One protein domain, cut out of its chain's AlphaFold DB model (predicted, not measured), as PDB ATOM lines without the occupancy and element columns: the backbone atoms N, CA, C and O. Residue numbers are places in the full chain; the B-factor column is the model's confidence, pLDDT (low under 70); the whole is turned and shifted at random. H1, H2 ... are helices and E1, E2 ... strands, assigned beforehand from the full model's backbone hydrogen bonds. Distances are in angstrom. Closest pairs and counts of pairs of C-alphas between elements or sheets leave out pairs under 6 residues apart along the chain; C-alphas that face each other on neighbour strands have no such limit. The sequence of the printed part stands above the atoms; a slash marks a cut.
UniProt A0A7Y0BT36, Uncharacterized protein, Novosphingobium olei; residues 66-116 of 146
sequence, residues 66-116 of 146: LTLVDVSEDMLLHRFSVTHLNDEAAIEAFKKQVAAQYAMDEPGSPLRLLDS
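AT A GLANCE: This is residues 66 to 116 of the 146 residues of an uncharacterized protein of Novosphingobium olei (UniProt A0A7Y0BT36). A small sheet of three antiparallel strands has one helix, H1, over one face, running lengthwise, and its other face is bare. A hairpin of E1 and E2 opens the printed part; the chain then loops across to H1, and a second loop returns to E3, on the other side of E1 from E2. The printed part has 51 residues with one named helix and three named strands, which follow along the chain as E1, E2, H1, E3; the sheet's order is E2, E1, E3, all antiparallel, and the class is mixed, helices and strands. The whole is compact, with a radius of gyration of the C-alphas of 11.1 A, and elongated, spanning 32 by 19 by 13 A.

IN THESE COORDINATES: E1, residues 66 to 70, begins with C-alpha 66 at (-37.218, -35.739, 31.812) and is 13.3 A long. E2, residues 75 to 81, measures 18.0 A. H1, residues 88 to 101, starts with C-alpha 88 at (-40.800, -47.734, 31.728) and measures 19.8 A. E3, residues 111 to 115, is 13.3 A long and ends with C-alpha 115 at (-38.073, -37.557, 36.074).

HOW THE PARTS SIT: E1, the inner strand, is antiparallel to E2 at 167 degrees, with N 68 and O 78 within hydrogen-bond range at 2.8 A. E1 and E3 are antiparallel at 153 degrees, with N 67 and O 114 at 2.8 A. H1 is on the sheet at a height of 10.0 A. It lies over E1, and runs only just along the strands, at 28 degrees to E1 on the local plane. The closest C-alphas of H1 and E3, those of Lys 95 and Leu 113, are 7.7 A apart. E2, H1 and E3 form a split strand-helix-strand unit, two strands running the same way with E1 between them, and its crossover is right-handed. In H1 every O i to N i+4 pair is within hydrogen-bond range.

THE WHOLE: The C-alphas farthest apart, those of Asn 86 and Gly 108, are 32.2 A apart. The printed part has no cut and no long link. Its mean pLDDT is 82.7, and no printed residue is under 70.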
ATOM      1  N   LEU A  66     -38.553 -35.623  31.248       84.50
ATOM      2  CA  LEU A  66     -37.218 -35.739  31.812       84.50
ATOM      3  C   LEU A  66     -36.547 -34.374  31.713       84.50
ATOM      4  O   LEU A  66     -36.509 -33.777  30.640       84.50
ATOM      5  N   THR A  67     -36.060 -33.854  32.831       85.19
ATOM      6  CA  THR A  67     -35.467 -32.518  32.913       85.19
ATOM      7  C   THR A  67     -34.002 -32.640  33.281       85.19
ATOM      8  O   THR A  67     -33.678 -33.124  34.363       85.19
ATOM      9  N   LEU A  68     -33.126 -32.216  32.379       86.12
ATOM     10  CA  LEU A  68     -31.699 -32.101  32.625       86.12
ATOM     11  C   LEU A  68     -31.430 -30.773  33.335       86.12
ATOM     12  O   LEU A  68     -31.739 -29.704  32.801       86.12
ATOM     13  N   VAL A  69     -30.866 -30.857  34.531       87.50
ATOM     14  CA  VAL A  69     -30.492 -29.708  35.356       87.50
ATOM     15  C   VAL A  69     -29.008 -29.761  35.676       87.50
ATOM     16  O   VAL A  69     -28.468 -30.832  35.954       87.50
ATOM     17  N   ASP A  70     -28.365 -28.606  35.666       85.38
ATOM     18  CA  ASP A  70     -27.060 -28.405  36.271       85.38
ATOM     19  C   ASP A  70     -27.279 -27.999  37.730       85.38
ATOM     20  O   ASP A  70     -27.847 -26.942  38.010       85.38
ATOM     21  N   VAL A  71     -26.876 -28.850  38.676       85.00
ATOM     22  CA  VAL A  71     -27.053 -28.553  40.104       85.00
ATOM     23  C   VAL A  71     -26.013 -27.590  40.664       85.00
ATOM     24  O   VAL A  71     -26.207 -27.099  41.773       85.00
ATOM     25  N   SER A  72     -24.909 -27.357  39.957       86.31
ATOM     26  CA  SER A  72     -23.878 -26.417  40.403       86.31
ATOM     27  C   SER A  72     -24.313 -24.972  40.178       86.31
ATOM     28  O   SER A  72     -24.126 -24.137  41.060       86.31
ATOM     29  N   GLU A  73     -24.995 -24.726  39.060       83.06
ATOM     30  CA  GLU A  73     -25.501 -23.410  38.651       83.06
ATOM     31  C   GLU A  73     -27.018 -23.239  38.885       83.06
ATOM     32  O   GLU A  73     -27.592 -22.211  38.534       83.06
ATOM     33  N   ASP A  74     -27.685 -24.253  39.452       78.44
ATOM     34  CA  ASP A  74     -29.148 -24.323  39.631       78.44
ATOM     35  C   ASP A  74     -29.927 -23.989  38.339       78.44
ATOM     36  O   ASP A  74     -30.939 -23.283  38.335       78.44
ATOM     37  N   MET A  75     -29.424 -24.486  37.205       75.44
ATOM     38  CA  MET A  75     -29.895 -24.113  35.872       75.44
ATOM     39  C   MET A  75     -30.558 -25.289  35.158       75.44
ATOM     40  O   MET A  75     -30.020 -26.393  35.081       75.44
ATOM     41  N   LEU A  76     -31.732 -25.046  34.572       80.62
ATOM     42  CA  LEU A  76     -32.377 -26.005  33.677       80.62
ATOM     43  C   LEU A  76     -31.709 -25.936  32.304       80.62
ATOM     44  O   LEU A  76     -31.773 -24.904  31.640       80.62
ATOM     45  N   LEU A  77     -31.114 -27.046  31.869       83.19
ATOM     46  CA  LEU A  77     -30.459 -27.136  30.563       83.19
ATOM     47  C   LEU A  77     -31.438 -27.570  29.479       83.19
ATOM     48  O   LEU A  77     -31.557 -26.921  28.445       83.19
ATOM     49  N   HIS A  78     -32.173 -28.658  29.723       82.69
ATOM     50  CA  HIS A  78     -33.118 -29.201  28.753       82.69
ATOM     51  C   HIS A  78     -34.314 -29.870  29.420       82.69
ATOM     52  O   HIS A  78     -34.203 -30.494  30.473       82.69
ATOM     53  N   ARG A  79     -35.470 -29.792  28.754       83.00
ATOM     54  CA  ARG A  79     -36.675 -30.539  29.116       83.00
ATOM     55  C   ARG A  79     -37.117 -31.398  27.936       83.00
ATOM     56  O   ARG A  79     -37.481 -30.871  26.891       83.00
ATOM     57  N   PHE A  80     -37.111 -32.709  28.128       82.31
ATOM     58  CA  PHE A  80     -37.541 -33.700  27.148       82.31
ATOM     59  C   PHE A  80     -38.975 -34.137  27.449       82.31
ATOM     60  O   PHE A  80     -39.268 -34.614  28.549       82.31
ATOM     61  N   SER A  81     -39.875 -34.002  26.475       79.62
ATOM     62  CA  SER A  81     -41.206 -34.608  26.538       79.62
ATOM     63  C   SER A  81     -41.110 -36.093  26.190       79.62
ATOM     64  O   SER A  81     -40.836 -36.433  25.039       79.62
ATOM     65  N   VAL A  82     -41.362 -36.976  27.158       80.88
ATOM     66  CA  VAL A  82     -41.340 -38.437  26.949       80.88
ATOM     67  C   VAL A  82     -42.744 -39.031  26.828       80.88
ATOM     68  O   VAL A  82     -42.921 -40.230  26.973       80.88
ATOM     69  N   THR A  83     -43.747 -38.211  26.500       73.06
ATOM     70  CA  THR A  83     -45.145 -38.631  26.282       73.06
ATOM     71  C   THR A  83     -45.302 -39.699  25.194       73.06
ATOM     72  O   THR A  83     -46.282 -40.427  25.190       73.06
ATOM     73  N   HIS A  84     -44.343 -39.795  24.269       76.38
ATOM     74  CA  HIS A  84     -44.314 -40.801  23.206       76.38
ATOM     75  C   HIS A  84     -43.728 -42.151  23.659       76.38
ATOM     76  O   HIS A  84     -43.790 -43.125  22.910       76.38
ATOM     77  N   LEU A  85     -43.130 -42.217  24.855       81.25
ATOM     78  CA  LEU A  85     -42.581 -43.437  25.438       81.25
ATOM     79  C   LEU A  85     -43.619 -44.026  26.393       81.25
ATOM     80  O   LEU A  85     -43.845 -43.501  27.481       81.25
ATOM     81  N   ASN A  86     -44.252 -45.118  25.972       72.88
ATOM     82  CA  ASN A  86     -45.366 -45.723  26.708       72.88
ATOM     83  C   ASN A  86     -44.913 -46.691  27.817       72.88
ATOM     84  O   ASN A  86     -45.696 -46.989  28.714       72.88
ATOM     85  N   ASP A  87     -43.653 -47.142  27.782       83.06
ATOM     86  CA  ASP A  87     -43.117 -48.165  28.684       83.06
ATOM     87  C   ASP A  87     -41.957 -47.644  29.540       83.06
ATOM     88  O   ASP A  87     -41.070 -46.931  29.061       83.06
ATOM     89  N   GLU A  88     -41.887 -48.090  30.800       82.19
ATOM     90  CA  GLU A  88     -40.800 -47.734  31.728       82.19
ATOM     91  C   GLU A  88     -39.422 -48.142  31.186       82.19
ATOM     92  O   GLU A  88     -38.446 -47.410  31.327       82.19
ATOM     93  N   ALA A  89     -39.342 -49.284  30.497       84.81
ATOM     94  CA  ALA A  89     -38.105 -49.758  29.882       84.81
ATOM     95  C   ALA A  89     -37.603 -48.814  28.774       84.81
ATOM     96  O   ALA A  89     -36.396 -48.585  28.661       84.81
ATOM     97  N   ALA A  90     -38.514 -48.235  27.986       84.38
ATOM     98  CA  ALA A  90     -38.172 -47.265  26.950       84.38
ATOM     99  C   ALA A  90     -37.683 -45.948  27.569       84.38
ATOM    100  O   ALA A  90     -36.730 -45.340  27.083       84.38
ATOM    101  N   ILE A  91     -38.284 -45.546  28.690       84.62
ATOM    102  CA  ILE A  91     -37.879 -44.361  29.449       84.62
ATOM    103  C   ILE A  91     -36.488 -44.559  30.063       84.62
ATOM    104  O   ILE A  91     -35.644 -43.675  29.944       84.62
ATOM    105  N   GLU A  92     -36.204 -45.717  30.659       86.31
ATOM    106  CA  GLU A  92     -34.874 -46.041  31.193       86.31
ATOM    107  C   GLU A  92     -33.801 -46.116  30.096       86.31
ATOM    108  O   GLU A  92     -32.684 -45.628  30.283       86.31
ATOM    109  N   ALA A  93     -34.129 -46.664  28.923       88.12
ATOM    110  CA  ALA A  93     -33.225 -46.647  27.772       88.12
ATOM    111  C   ALA A  93     -32.922 -45.211  27.315       88.12
ATOM    112  O   ALA A  93     -31.762 -44.863  27.091       88.12
ATOM    113  N   PHE A  94     -33.944 -44.357  27.256       86.31
ATOM    114  CA  PHE A  94     -33.782 -42.949  26.904       86.31
ATOM    115  C   PHE A  94     -32.975 -42.176  27.960       86.31
ATOM    116  O   PHE A  94     -32.111 -41.377  27.607       86.31
ATOM    117  N   LYS A  95     -33.154 -42.461  29.258       87.31
ATOM    118  CA  LYS A  95     -32.303 -41.902  30.327       87.31
ATOM    119  C   LYS A  95     -30.833 -42.261  30.124       87.31
ATOM    120  O   LYS A  95     -29.987 -41.380  30.235       87.31
ATOM    121  N   LYS A  96     -30.527 -43.521  29.792       87.06
ATOM    122  CA  LYS A  96     -29.150 -43.965  29.500       87.06
ATOM    123  C   LYS A  96     -28.571 -43.273  28.270       87.06
ATOM    124  O   LYS A  96     -27.407 -42.890  28.281       87.06
ATOM    125  N   GLN A  97     -29.380 -43.079  27.232       88.25
ATOM    126  CA  GLN A  97     -28.969 -42.333  26.045       88.25
ATOM    127  C   GLN A  97     -28.621 -40.877  26.389       88.25
ATOM    128  O   GLN A  97     -27.571 -40.393  25.975       88.25
ATOM    129  N   VAL A  98     -29.465 -40.197  27.171       87.19
ATOM    130  CA  VAL A  98     -29.204 -38.823  27.633       87.19
ATOM    131  C   VAL A  98     -27.960 -38.782  28.528       87.19
ATOM    132  O   VAL A  98     -27.110 -37.918  28.339       87.19
ATOM    133  N   ALA A  99     -27.798 -39.736  29.446       86.31
ATOM    134  CA  ALA A  99     -26.618 -39.814  30.305       86.31
ATOM    135  C   ALA A  99     -25.317 -39.935  29.495       86.31
ATOM    136  O   ALA A  99     -24.373 -39.182  29.741       86.31
ATOM    137  N   ALA A 100     -25.304 -40.797  28.474       86.62
ATOM    138  CA  ALA A 100     -24.166 -40.954  27.572       86.62
ATOM    139  C   ALA A 100     -23.920 -39.705  26.708       86.62
ATOM    140  O   ALA A 100     -22.778 -39.289  26.536       86.62
ATOM    141  N   GLN A 101     -24.979 -39.082  26.181       87.38
ATOM    142  CA  GLN A 101     -24.870 -37.901  25.320       87.38
ATOM    143  C   GLN A 101     -24.290 -36.685  26.054       87.38
ATOM    144  O   GLN A 101     -23.532 -35.920  25.463       87.38
ATOM    145  N   TYR A 102     -24.655 -36.504  27.324       83.12
ATOM    146  CA  TYR A 102     -24.236 -35.361  28.139       83.12
ATOM    147  C   TYR A 102     -23.072 -35.690  29.085       83.12
ATOM    148  O   TYR A 102     -22.790 -34.903  29.984       83.12
ATOM    149  N   ALA A 103     -22.417 -36.845  28.901       83.38
ATOM    150  CA  ALA A 103     -21.305 -37.307  29.737       83.38
ATOM    151  C   ALA A 103     -21.619 -37.237  31.249       83.38
ATOM    152  O   ALA A 103     -20.784 -36.882  32.078       83.38
ATOM    153  N   MET A 104     -22.859 -37.569  31.625       80.50
ATOM    154  CA  MET A 104     -23.319 -37.502  33.016       80.50
ATOM    155  C   MET A 104     -22.631 -38.530  33.922       80.50
ATOM    156  O   MET A 104     -22.593 -38.348  35.136       80.50
ATOM    157  N   ASP A 105     -22.106 -39.604  33.332       76.44
ATOM    158  CA  ASP A 105     -21.415 -40.683  34.042       76.44
ATOM    159  C   ASP A 105     -19.955 -40.331  34.387       76.44
ATOM    160  O   ASP A 105     -19.270 -41.108  35.058       76.44
ATOM    161  N   GLU A 106     -19.459 -39.163  33.959       79.75
ATOM    162  CA  GLU A 106     -18.121 -38.707  34.317       79.75
ATOM    163  C   GLU A 106     -18.039 -38.289  35.796       79.75
ATOM    164  O   GLU A 106     -18.914 -37.580  36.315       79.75
ATOM    165  N   PRO A 107     -16.973 -38.696  36.510       72.94
ATOM    166  CA  PRO A 107     -16.793 -38.326  37.903       72.94
ATOM    167  C   PRO A 107     -16.656 -36.803  38.035       72.94
ATOM    168  O   PRO A 107     -15.708 -36.207  37.534       72.94
ATOM    169  N   GLY A 108     -17.601 -36.185  38.749       76.75
ATOM    170  CA  GLY A 108     -17.642 -34.735  38.971       76.75
ATOM    171  C   GLY A 108     -18.658 -33.979  38.115       76.75
ATOM    172  O   GLY A 108     -18.764 -32.764  38.273       76.75
ATOM    173  N   SER A 109     -19.434 -34.661  37.264       79.94
ATOM    174  CA  SER A 109     -20.501 -34.013  36.496       79.94
ATOM    175  C   SER A 109     -21.573 -33.410  37.425       79.94
ATOM    176  O   SER A 109     -22.150 -34.130  38.249       79.94
ATOM    177  N   PRO A 110     -21.879 -32.102  37.317       83.81
ATOM    178  CA  PRO A 110     -22.945 -31.470  38.091       83.81
ATOM    179  C   PRO A 110     -24.333 -31.731  37.486       83.81
ATOM    180  O   PRO A 110     -25.340 -31.219  37.975       83.81
ATOM    181  N   LEU A 111     -24.416 -32.522  36.415       87.25
ATOM    182  CA  LEU A 111     -25.651 -32.754  35.689       87.25
ATOM    183  C   LEU A 111     -26.527 -33.794  36.386       87.25
ATOM    184  O   LEU A 111     -26.078 -34.865  36.797       87.25
ATOM    185  N   ARG A 112     -27.825 -33.506  36.479       84.00
ATOM    186  CA  ARG A 112     -28.839 -34.442  36.970       84.00
ATOM    187  C   ARG A 112     -30.026 -34.505  36.034       84.00
ATOM    188  O   ARG A 112     -30.481 -33.494  35.513       84.00
ATOM    189  N   LEU A 113     -30.574 -35.705  35.896       85.75
ATOM    190  CA  LEU A 113     -31.793 -35.948  35.142       85.75
ATOM    191  C   LEU A 113     -32.944 -36.179  36.125       85.75
ATOM    192  O   LEU A 113     -32.943 -37.142  36.893       85.75
ATOM    193  N   LEU A 114     -33.909 -35.264  36.130       83.31
ATOM    194  CA  LEU A 114     -35.111 -35.316  36.954       83.31
ATOM    195  C   LEU A 114     -36.262 -35.904  36.146       83.31
ATOM    196  O   LEU A 114     -36.563 -35.432  35.056       83.31
ATOM    197  N   ASP A 115     -36.934 -36.900  36.704       82.81
ATOM    198  CA  ASP A 115     -38.073 -37.557  36.074       82.81
ATOM    199  C   ASP A 115     -39.376 -37.132  36.750       82.81
ATOM    200  O   ASP A 115     -39.537 -37.311  37.960       82.81
ATOM    201  N   SER A 116     -40.308 -36.569  35.980       76.38
ATOM    202  CA  SER A 116     -41.589 -36.094  36.507       76.38
ATOM    203  C   SER A 116     -42.621 -37.205  36.744       76.38
ATOM    204  O   SER A 116     -43.660 -36.922  37.331       76.38
TER     205      SER A 116